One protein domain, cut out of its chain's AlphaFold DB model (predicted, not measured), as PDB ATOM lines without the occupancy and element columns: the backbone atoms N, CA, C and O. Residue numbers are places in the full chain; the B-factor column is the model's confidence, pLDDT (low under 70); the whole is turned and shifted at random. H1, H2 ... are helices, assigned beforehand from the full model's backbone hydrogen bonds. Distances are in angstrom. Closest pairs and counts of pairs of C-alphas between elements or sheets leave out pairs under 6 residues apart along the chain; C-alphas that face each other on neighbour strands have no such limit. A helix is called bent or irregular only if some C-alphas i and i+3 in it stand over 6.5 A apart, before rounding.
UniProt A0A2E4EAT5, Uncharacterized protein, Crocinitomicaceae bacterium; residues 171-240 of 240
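What this domain is: This is residues 171 to 240 of the 240 residues of an uncharacterized protein of Crocinitomicaceae bacterium (UniProt A0A2E4EAT5). The picture is a wide V of two helices, H2 and H4, which meet near their first residues and run away from that corner in differing directions, with H3 set crosswise beyond the first residues of H4 and the one-turn helix H1 near H2. The long link of residues 189 to 206 makes a wide loop beyond the last residue of H2 and comes back to H3; between them, this loop and the far end of H4 make the longest axis. The printed part has 70 residues with four named helices, in the order H1, H2, H3, H4, and no named strand; its class is all helix. It is compact, with a radius of gyration of the C-alphas of 12.3 A, and its C-alphas span 40 by 30 by 18 A along their three main axes.

Where its parts are: Begin at the first printed residue: find C-alpha 171 at (153.537, 130.078, 171.082), where H1 starts, a short helix of residues 171 to 175. After it, residues 176 to 179 lead to H2, residues 180 to 188, which measures 11.9 A from first to last C-alpha. Look for its first C-alpha, that of Ala 180, at (147.352, 143.441, 174.070). Residues 189 to 206 then belong to no named element. The next helix is H3, residues 207 to 216, 14.1 A from first to last C-alpha. Residues 217 to 222 follow, and then comes H4, residues 223 to 238, which with 16 residues is the longest helix and measures 22.6 A. You will find its last C-alpha, that of Val 238, at (135.537, 127.937, 168.182); Asp 239 and Cys 240 come after it. None of the four helices is bent or irregular.

How they stand to each other: Start at residues 223 to 228 of H4, where it touches both H2 and H3. H2 and H4 touch, with 9 pairs of C-alphas within 8 A, and H4 does so with residues 224 to 228 alone. Their closest C-alphas are those of Ala 180 and Asp 225, 5.0 A apart. Their lines stand at a steep tilt of 69 degrees, only just short of about perpendicular, and they run opposite ways. H3 and H4 only just touch, with 3 pairs of C-alphas within 8 A, and here H4 takes part with residues 223 to 226 alone. Look at Tyr 210 and Tyr 223, whose C-alphas are the closest of that pair at 6.5 A. The lines of H3 and H4 are about perpendicular, at 88 degrees. H1 and H2 are close but not clearly touching, and their closest C-alphas, those of Asp 175 and Leu 183, are 6.7 A apart. H2 and H3 are apart, and so are H1 and H3; H1 and H4 are only just apart, at 8.1 A between their closest C-alphas. In H2, H3 and H4 every O i to N i+4 pair is within hydrogen-bond range; in H1 it is 0 of 1, beside 1 of 2 O i to N i+3 pairs.

The domain as a whole: The printed part runs from 171 to 240 without a cut, and residue 240 is the chain's last. The two C-alphas farthest apart are those of Asn 194 and Cys 240, at 40.7 A. From the first to the last printed C-alpha, Asp 171 to Cys 240, it is 23.5 A. The link from H1 to H2 is tight, that from H3 to H4 is short, and that from H2 to H3, with 18 residues, is long; the C-alphas of this long link lie 5 to 19 A from the mean of all C-alphas. Read the B-factor column for the model's confidence: the mean pLDDT of the printed part is 72.7, and 22 residues are under 70, among them residues 171 to 174, 192 to 196 and 233 to 240.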
ATOM      1  N   ASP A 171     153.635 128.618 171.022       50.97
ATOM      2  CA  ASP A 171     153.537 130.078 171.082       50.97
ATOM      3  C   ASP A 171     152.141 130.646 170.782       50.97
ATOM      4  O   ASP A 171     151.735 131.585 171.462       50.97
ATOM      5  N   PHE A 172     151.402 130.085 169.817       61.00
ATOM      6  CA  PHE A 172     150.084 130.588 169.405       61.00
ATOM      7  C   PHE A 172     149.006 130.345 170.466       61.00
ATOM      8  O   PHE A 172     148.120 131.169 170.663       61.00
ATOM      9  N   LYS A 173     149.081 129.214 171.179       61.47
ATOM     10  CA  LYS A 173     148.096 128.885 172.221       61.47
ATOM     11  C   LYS A 173     148.223 129.793 173.437       61.47
ATOM     12  O   LYS A 173     147.225 130.089 174.078       61.47
ATOM     13  N   GLU A 174     149.443 130.210 173.760       64.31
ATOM     14  CA  GLU A 174     149.680 131.146 174.858       64.31
ATOM     15  C   GLU A 174     149.078 132.521 174.577       64.31
ATOM     16  O   GLU A 174     148.608 133.172 175.503       64.31
ATOM     17  N   ASP A 175     149.064 132.945 173.312       72.44
ATOM     18  CA  ASP A 175     148.650 134.291 172.913       72.44
ATOM     19  C   ASP A 175     147.181 134.591 173.232       72.44
ATOM     20  O   ASP A 175     146.843 135.734 173.523       72.44
ATOM     21  N   PHE A 176     146.333 133.562 173.294       69.75
ATOM     22  CA  PHE A 176     144.937 133.656 173.732       69.75
ATOM     23  C   PHE A 176     144.759 134.088 175.190       69.75
ATOM     24  O   PHE A 176     143.697 134.575 175.563       69.75
ATOM     25  N   TYR A 177     145.787 133.914 176.020       70.31
ATOM     26  CA  TYR A 177     145.765 134.277 177.438       70.31
ATOM     27  C   TYR A 177     146.558 135.559 177.725       70.31
ATOM     28  O   TYR A 177     146.746 135.923 178.889       70.31
ATOM     29  N   LEU A 178     147.054 136.238 176.686       69.50
ATOM     30  CA  LEU A 178     147.854 137.451 176.811       69.50
ATOM     31  C   LEU A 178     147.027 138.693 176.480       69.50
ATOM     32  O   LEU A 178     146.336 138.770 175.470       69.50
ATOM     33  N   THR A 179     147.175 139.725 177.307       78.69
ATOM     34  CA  THR A 179     146.648 141.060 177.003       78.69
ATOM     35  C   THR A 179     147.371 141.679 175.805       78.69
ATOM     36  O   THR A 179     148.528 141.357 175.524       78.69
ATOM     37  N   ALA A 180     146.748 142.669 175.161       78.44
ATOM     38  CA  ALA A 180     147.352 143.441 174.070       78.44
ATOM     39  C   ALA A 180     148.767 143.966 174.394       78.44
ATOM     40  O   ALA A 180     149.674 143.895 173.563       78.44
ATOM     41  N   ALA A 181     148.997 144.441 175.625       79.50
ATOM     42  CA  ALA A 181     150.310 144.916 176.064       79.50
ATOM     43  C   ALA A 181     151.350 143.784 176.172       79.50
ATOM     44  O   ALA A 181     152.520 143.986 175.843       79.50
ATOM     45  N   GLN A 182     150.932 142.596 176.616       73.31
ATOM     46  CA  GLN A 182     151.798 141.419 176.719       73.31
ATOM     47  C   GLN A 182     152.105 140.821 175.344       73.31
ATOM     48  O   GLN A 182     153.258 140.480 175.088       73.31
ATOM     49  N   LEU A 183     151.118 140.770 174.442       80.50
ATOM     50  CA  LEU A 183     151.312 140.389 173.040       80.50
ATOM     51  C   LEU A 183     152.319 141.321 172.371       80.50
ATOM     52  O   LEU A 183     153.322 140.867 171.821       80.50
ATOM     53  N   LYS A 184     152.120 142.635 172.519       85.62
ATOM     54  CA  LYS A 184     153.059 143.643 172.032       85.62
ATOM     55  C   LYS A 184     154.476 143.391 172.545       85.62
ATOM     56  O   LYS A 184     155.398 143.319 171.746       85.62
ATOM     57  N   ALA A 185     154.656 143.217 173.854       80.81
ATOM     58  CA  ALA A 185     155.975 142.975 174.439       80.81
ATOM     59  C   ALA A 185     156.622 141.668 173.937       80.81
ATOM     60  O   ALA A 185     157.816 141.655 173.631       80.81
ATOM     61  N   LYS A 186     155.838 140.586 173.815       81.50
ATOM     62  CA  LYS A 186     156.291 139.276 173.317       81.50
ATOM     63  C   LYS A 186     156.806 139.372 171.883       81.50
ATOM     64  O   LYS A 186     157.866 138.823 171.584       81.50
ATOM     65  N   TYR A 187     156.086 140.074 171.013       82.62
ATOM     66  CA  TYR A 187     156.436 140.177 169.597       82.62
ATOM     67  C   TYR A 187     157.440 141.289 169.294       82.62
ATOM     68  O   TYR A 187     158.280 141.093 168.421       82.62
ATOM     69  N   ASP A 188     157.445 142.389 170.050       82.00
ATOM     70  CA  ASP A 188     158.495 143.415 169.989       82.00
ATOM     71  C   ASP A 188     159.876 142.819 170.295       82.00
ATOM     72  O   ASP A 188     160.845 143.102 169.595       82.00
ATOM     73  N   ALA A 189     159.972 141.945 171.304       76.19
ATOM     74  CA  ALA A 189     161.230 141.300 171.692       76.19
ATOM     75  C   ALA A 189     161.803 140.353 170.619       76.19
ATOM     76  O   ALA A 189     162.975 139.984 170.682       76.19
ATOM     77  N   ARG A 190     160.981 139.947 169.645       72.38
ATOM     78  CA  ARG A 190     161.345 139.025 168.558       72.38
ATOM     79  C   ARG A 190     161.735 139.754 167.275       72.38
ATOM     80  O   ARG A 190     162.174 139.111 166.322       72.38
ATOM     81  N   VAL A 191     161.574 141.075 167.235       72.31
ATOM     82  CA  VAL A 191     161.952 141.868 166.072       72.31
ATOM     83  C   VAL A 191     163.481 141.996 166.031       72.31
ATOM     84  O   VAL A 191     164.082 142.474 166.993       72.31
ATOM     85  N   PRO A 192     164.140 141.580 164.935       58.81
ATOM     86  CA  PRO A 192     165.600 141.559 164.852       58.81
ATOM     87  C   PRO A 192     166.238 142.955 164.741       58.81
ATOM     88  O   PRO A 192     167.451 143.078 164.913       58.81
ATOM     89  N   ASP A 193     165.459 144.002 164.454       63.00
ATOM     90  CA  ASP A 193     165.935 145.382 164.361       63.00
ATOM     91  C   ASP A 193     164.920 146.405 164.918       63.00
ATOM     92  O   ASP A 193     163.723 146.154 165.013       63.00
ATOM     93  N   ASN A 194     165.399 147.601 165.282       57.81
ATOM     94  CA  ASN A 194     164.569 148.673 165.861       57.81
ATOM     95  C   ASN A 194     163.756 149.461 164.809       57.81
ATOM     96  O   ASN A 194     163.246 150.547 165.103       57.81
ATOM     97  N   HIS A 195     163.704 148.995 163.561       56.97
ATOM     98  CA  HIS A 195     163.043 149.692 162.450       56.97
ATOM     99  C   HIS A 195     161.889 148.889 161.854       56.97
ATOM    100  O   HIS A 195     161.016 149.459 161.197       56.97
ATOM    101  N   SER A 196     161.852 147.592 162.123       66.69
ATOM    102  CA  SER A 196     160.766 146.708 161.761       66.69
ATOM    103  C   SER A 196     159.642 146.851 162.777       66.69
ATOM    104  O   SER A 196     159.835 146.824 163.991       66.69
ATOM    105  N   TRP A 197     158.432 147.049 162.271       73.44
ATOM    106  CA  TRP A 197     157.254 147.056 163.121       73.44
ATOM    107  C   TRP A 197     156.876 145.610 163.455       73.44
ATOM    108  O   TRP A 197     156.673 144.805 162.547       73.44
ATOM    109  N   SER A 198     156.782 145.295 164.748       77.88
ATOM    110  CA  SER A 198     156.283 144.019 165.266       77.88
ATOM    111  C   SER A 198     154.874 143.714 164.739       77.88
ATOM    112  O   SER A 198     153.980 144.557 164.865       77.88
ATOM    113  N   GLN A 199     154.654 142.512 164.212       80.56
ATOM    114  CA  GLN A 199     153.344 142.066 163.734       80.56
ATOM    115  C   GLN A 199     152.988 140.708 164.325       80.56
ATOM    116  O   GLN A 199     153.873 139.915 164.650       80.56
ATOM    117  N   TYR A 200     151.690 140.454 164.455       79.50
ATOM    118  CA  TYR A 200     151.186 139.160 164.871       79.50
ATOM    119  C   TYR A 200     151.281 138.163 163.705       79.50
ATOM    120  O   TYR A 200     150.739 138.433 162.632       79.50
ATOM    121  N   PRO A 201     151.975 137.024 163.872       74.31
ATOM    122  CA  PRO A 201     152.302 136.134 162.755       74.31
ATOM    123  C   PRO A 201     151.173 135.157 162.393       74.31
ATOM    124  O   PRO A 201     151.331 134.351 161.476       74.31
ATOM    125  N   TYR A 202     150.055 135.184 163.121       71.94
ATOM    126  CA  TYR A 202     149.018 134.160 163.043       71.94
ATOM    127  C   TYR A 202     147.669 134.731 162.594       71.94
ATOM    128  O   TYR A 202     147.432 135.938 162.628       71.94
ATOM    129  N   LEU A 203     146.780 133.837 162.147       64.25
ATOM    130  CA  LEU A 203     145.390 134.131 161.755       64.25
ATOM    131  C   LEU A 203     145.208 135.198 160.653       64.25
ATOM    132  O   LEU A 203     144.090 135.620 160.387       64.25
ATOM    133  N   GLY A 204     146.281 135.606 159.965       69.81
ATOM    134  CA  GLY A 204     146.215 136.673 158.960       69.81
ATOM    135  C   GLY A 204     145.982 138.065 159.557       69.81
ATOM    136  O   GLY A 204     145.581 138.980 158.834       69.81
ATOM    137  N   LEU A 205     146.256 138.240 160.857       74.25
ATOM    138  CA  LEU A 205     146.140 139.513 161.579       74.25
ATOM    139  C   LEU A 205     147.365 140.412 161.342       74.25
ATOM    140  O   LEU A 205     147.946 141.006 162.254       74.25
ATOM    141  N   GLU A 206     147.782 140.482 160.084       79.50
ATOM    142  CA  GLU A 206     148.903 141.289 159.629       79.50
ATOM    143  C   GLU A 206     148.548 142.779 159.685       79.50
ATOM    144  O   GLU A 206     147.380 143.180 159.745       79.50
ATOM    145  N   ARG A 207     149.579 143.625 159.627       79.94
ATOM    146  CA  ARG A 207     149.418 145.082 159.569       79.94
ATOM    147  C   ARG A 207     148.418 145.513 158.499       79.94
ATOM    148  O   ARG A 207     147.617 146.410 158.750       79.94
ATOM    149  N   ASP A 208     148.535 144.949 157.303       78.00
ATOM    150  CA  ASP A 208     147.782 145.419 156.142       78.00
ATOM    151  C   ASP A 208     146.280 145.168 156.336       78.00
ATOM    152  O   ASP A 208     145.474 146.056 156.054       78.00
ATOM    153  N   SER A 209     145.918 144.029 156.940       75.94
ATOM    154  CA  SER A 209     144.550 143.711 157.363       75.94
ATOM    155  C   SER A 209     144.015 144.749 158.354       75.94
ATOM    156  O   SER A 209     142.955 145.335 158.138       75.94
ATOM    157  N   TYR A 210     144.796 145.075 159.392       85.06
ATOM    158  CA  TYR A 210     144.425 146.112 160.361       85.06
ATOM    159  C   TYR A 210     144.261 147.493 159.717       85.06
ATOM    160  O   TYR A 210     143.303 148.209 160.001       85.06
ATOM    161  N   GLN A 211     145.194 147.897 158.852       83.75
ATOM    162  CA  GLN A 211     145.143 149.203 158.192       83.75
ATOM    163  C   GLN A 211     143.928 149.328 157.273       83.75
ATOM    164  O   GLN A 211     143.382 150.425 157.139       83.75
ATOM    165  N   GLN A 212     143.497 148.223 156.665       82.06
ATOM    166  CA  GLN A 212     142.288 148.182 155.860       82.06
ATOM    167  C   GLN A 212     141.032 148.383 156.722       82.06
ATOM    168  O   GLN A 212     140.220 149.246 156.391       82.06
ATOM    169  N   GLU A 213     140.906 147.680 157.850       74.06
ATOM    170  CA  GLU A 213     139.771 147.835 158.778       74.06
ATOM    171  C   GLU A 213     139.743 149.217 159.442       74.06
ATOM    172  O   GLU A 213     138.706 149.879 159.494       74.06
ATOM    173  N   ALA A 214     140.897 149.712 159.897       82.38
ATOM    174  CA  ALA A 214     141.011 151.042 160.486       82.38
ATOM    175  C   ALA A 214     140.699 152.141 159.454       82.38
ATOM    176  O   ALA A 214     140.054 153.138 159.775       82.38
ATOM    177  N   GLY A 215     141.129 151.956 158.200       78.56
ATOM    178  CA  GLY A 215     140.855 152.876 157.094       78.56
ATOM    179  C   GLY A 215     139.393 152.875 156.637       78.56
ATOM    180  O   GLY A 215     138.895 153.916 156.207       78.56
ATOM    181  N   ALA A 216     138.702 151.739 156.752       80.19
ATOM    182  CA  ALA A 216     137.265 151.617 156.508       80.19
ATOM    183  C   ALA A 216     136.409 152.157 157.671       80.19
ATOM    184  O   ALA A 216     135.233 152.462 157.479       80.19
ATOM    185  N   GLY A 217     137.010 152.342 158.852       81.69
ATOM    186  CA  GLY A 217     136.317 152.757 160.073       81.69
ATOM    187  C   GLY A 217     135.657 151.601 160.827       81.69
ATOM    188  O   GLY A 217     134.873 151.853 161.741       81.69
ATOM    189  N   ASP A 218     135.990 150.358 160.470       68.19
ATOM    190  CA  ASP A 218     135.454 149.134 161.075       68.19
ATOM    191  C   ASP A 218     136.083 148.846 162.447       68.19
ATOM    192  O   ASP A 218     135.501 148.145 163.275       68.19
ATOM    193  N   THR A 219     137.239 149.450 162.740       74.31
ATOM    194  CA  THR A 219     137.851 149.428 164.071       74.31
ATOM    195  C   THR A 219     138.374 150.801 164.493       74.31
ATOM    196  O   THR A 219     138.882 151.577 163.684       74.31
ATOM    197  N   GLN A 220     138.256 151.101 165.790       84.44
ATOM    198  CA  GLN A 220     138.848 152.281 166.443       84.44
ATOM    199  C   GLN A 220     140.013 151.909 167.375       84.44
ATOM    200  O   GLN A 220     140.532 152.761 168.097       84.44
ATOM    201  N   LEU A 221     140.402 150.632 167.392       82.56
ATOM    202  CA  LEU A 221     141.426 150.101 168.283       82.56
ATOM    203  C   LEU A 221     142.831 150.354 167.726       82.56
ATOM    204  O   LEU A 221     143.036 150.462 166.515       82.56
ATOM    205  N   GLY A 222     143.824 150.427 168.616       86.12
ATOM    206  CA  GLY A 222     145.227 150.308 168.220       86.12
ATOM    207  C   GLY A 222     145.529 148.887 167.734       86.12
ATOM    208  O   GLY A 222     144.838 147.953 168.119       86.12
ATOM    209  N   TYR A 223     146.564 148.702 166.908       89.44
ATOM    210  CA  TYR A 223     146.867 147.403 166.279       89.44
ATOM    211  C   TYR A 223     146.896 146.216 167.256       89.44
ATOM    212  O   TYR A 223     146.263 145.202 166.999       89.44
ATOM    213  N   TRP A 224     147.587 146.335 168.393       89.88
ATOM    214  CA  TRP A 224     147.689 145.227 169.352       89.88
ATOM    215  C   TRP A 224     146.400 144.986 170.145       89.88
ATOM    216  O   TRP A 224     146.100 143.840 170.471       89.88
ATOM    217  N   ASP A 225     145.615 146.034 170.406       86.12
ATOM    218  CA  ASP A 225     144.277 145.903 170.996       86.12
ATOM    219  C   ASP A 225     143.305 145.253 170.004       86.12
ATOM    220  O   ASP A 225     142.485 144.420 170.380       86.12
ATOM    221  N   TRP A 226     143.441 145.580 168.718       87.50
ATOM    222  CA  TRP A 226     142.714 144.930 167.636       87.50
ATOM    223  C   TRP A 226     143.086 143.448 167.523       87.50
ATOM    224  O   TRP A 226     142.188 142.618 167.478       87.50
ATOM    225  N   VAL A 227     144.377 143.093 167.563       84.12
ATOM    226  CA  VAL A 227     144.821 141.686 167.566       84.12
ATOM    227  C   VAL A 227     144.219 140.919 168.747       84.12
ATOM    228  O   VAL A 227     143.669 139.842 168.539       84.12
ATOM    229  N   ALA A 228     144.279 141.467 169.967       82.12
ATOM    230  CA  ALA A 228     143.701 140.819 171.147       82.12
ATOM    231  C   ALA A 228     142.188 140.586 170.986       82.12
ATOM    232  O   ALA A 228     141.705 139.481 171.210       82.12
ATOM    233  N   ASN A 229     141.460 141.592 170.495       79.88
ATOM    234  CA  ASN A 229     140.028 141.479 170.225       79.88
ATOM    235  C   ASN A 229     139.708 140.420 169.150       79.88
ATOM    236  O   ASN A 229     138.733 139.688 169.273       79.88
ATOM    237  N   GLN A 230     140.524 140.303 168.099       77.44
ATOM    238  CA  GLN A 230     140.352 139.269 167.070       77.44
ATOM    239  C   GLN A 230     140.629 137.857 167.612       77.44
ATOM    240  O   GLN A 230     139.976 136.902 167.198       77.44
ATOM    241  N   LEU A 231     141.565 137.713 168.556       73.31
ATOM    242  CA  LEU A 231     141.815 136.444 169.244       73.31
ATOM    243  C   LEU A 231     140.650 136.042 170.153       73.31
ATOM    244  O   LEU A 231     140.293 134.867 170.169       73.31
ATOM    245  N   GLU A 232     140.038 136.995 170.857       71.25
ATOM    246  CA  GLU A 232     138.824 136.755 171.652       71.25
ATOM    247  C   GLU A 232     137.651 136.314 170.766       71.25
ATOM    248  O   GLU A 232     137.043 135.282 171.035       71.25
ATOM    249  N   ILE A 233     137.394 137.017 169.656       67.81
ATOM    250  CA  ILE A 233     136.350 136.631 168.687       67.81
ATOM    251  C   ILE A 233     136.600 135.219 168.148       67.81
ATOM    252  O   ILE A 233     135.679 134.410 168.066       67.81
ATOM    253  N   PHE A 234     137.850 134.902 167.805       65.00
ATOM    254  CA  PHE A 234     138.210 133.573 167.323       65.00
ATOM    255  C   PHE A 234     137.951 132.477 168.370       65.00
ATOM    256  O   PHE A 234     137.493 131.397 168.008       65.00
ATOM    257  N   LEU A 235     138.231 132.731 169.653       58.44
ATOM    258  CA  LEU A 235     137.913 131.785 170.730       58.44
ATOM    259  C   LEU A 235     136.403 131.566 170.855       58.44
ATOM    260  O   LEU A 235     135.962 130.419 170.892       58.44
ATOM    261  N   ASP A 236     135.624 132.648 170.856       52.12
ATOM    262  CA  ASP A 236     134.164 132.589 170.973       52.12
ATOM    263  C   ASP A 236     133.518 131.807 169.812       52.12
ATOM    264  O   ASP A 236     132.549 131.073 170.010       52.12
ATOM    265  N   GLU A 237     134.061 131.926 168.596       47.53
ATOM    266  CA  GLU A 237     133.587 131.186 167.420       47.53
ATOM    267  C   GLU A 237     133.941 129.692 167.457       47.53
ATOM    268  O   GLU A 237     133.209 128.876 166.897       47.53
ATOM    269  N   VAL A 238     135.057 129.326 168.094       45.34
ATOM    270  CA  VAL A 238     135.537 127.937 168.182       45.34
ATOM    271  C   VAL A 238     134.885 127.165 169.339       45.34
ATOM    272  O   VAL A 238     134.778 125.940 169.258       45.34
ATOM    273  N   ASP A 239     134.415 127.853 170.383       34.84
ATOM    274  CA  ASP A 239     133.715 127.257 171.534       34.84
ATOM    275  C   ASP A 239     132.206 126.979 171.286       34.84
ATOM    276  O   ASP A 239     131.530 126.429 172.165       34.84
ATOM    277  N   CYS A 240     131.678 127.312 170.099       30.53
ATOM    278  CA  CYS A 240     130.290 127.066 169.665       30.53
ATOM    279  C   CYS A 240     130.126 125.777 168.835       30.53
ATOM    280  O   CYS A 240     129.094 125.085 169.031       30.53
TER     281      CYS A 240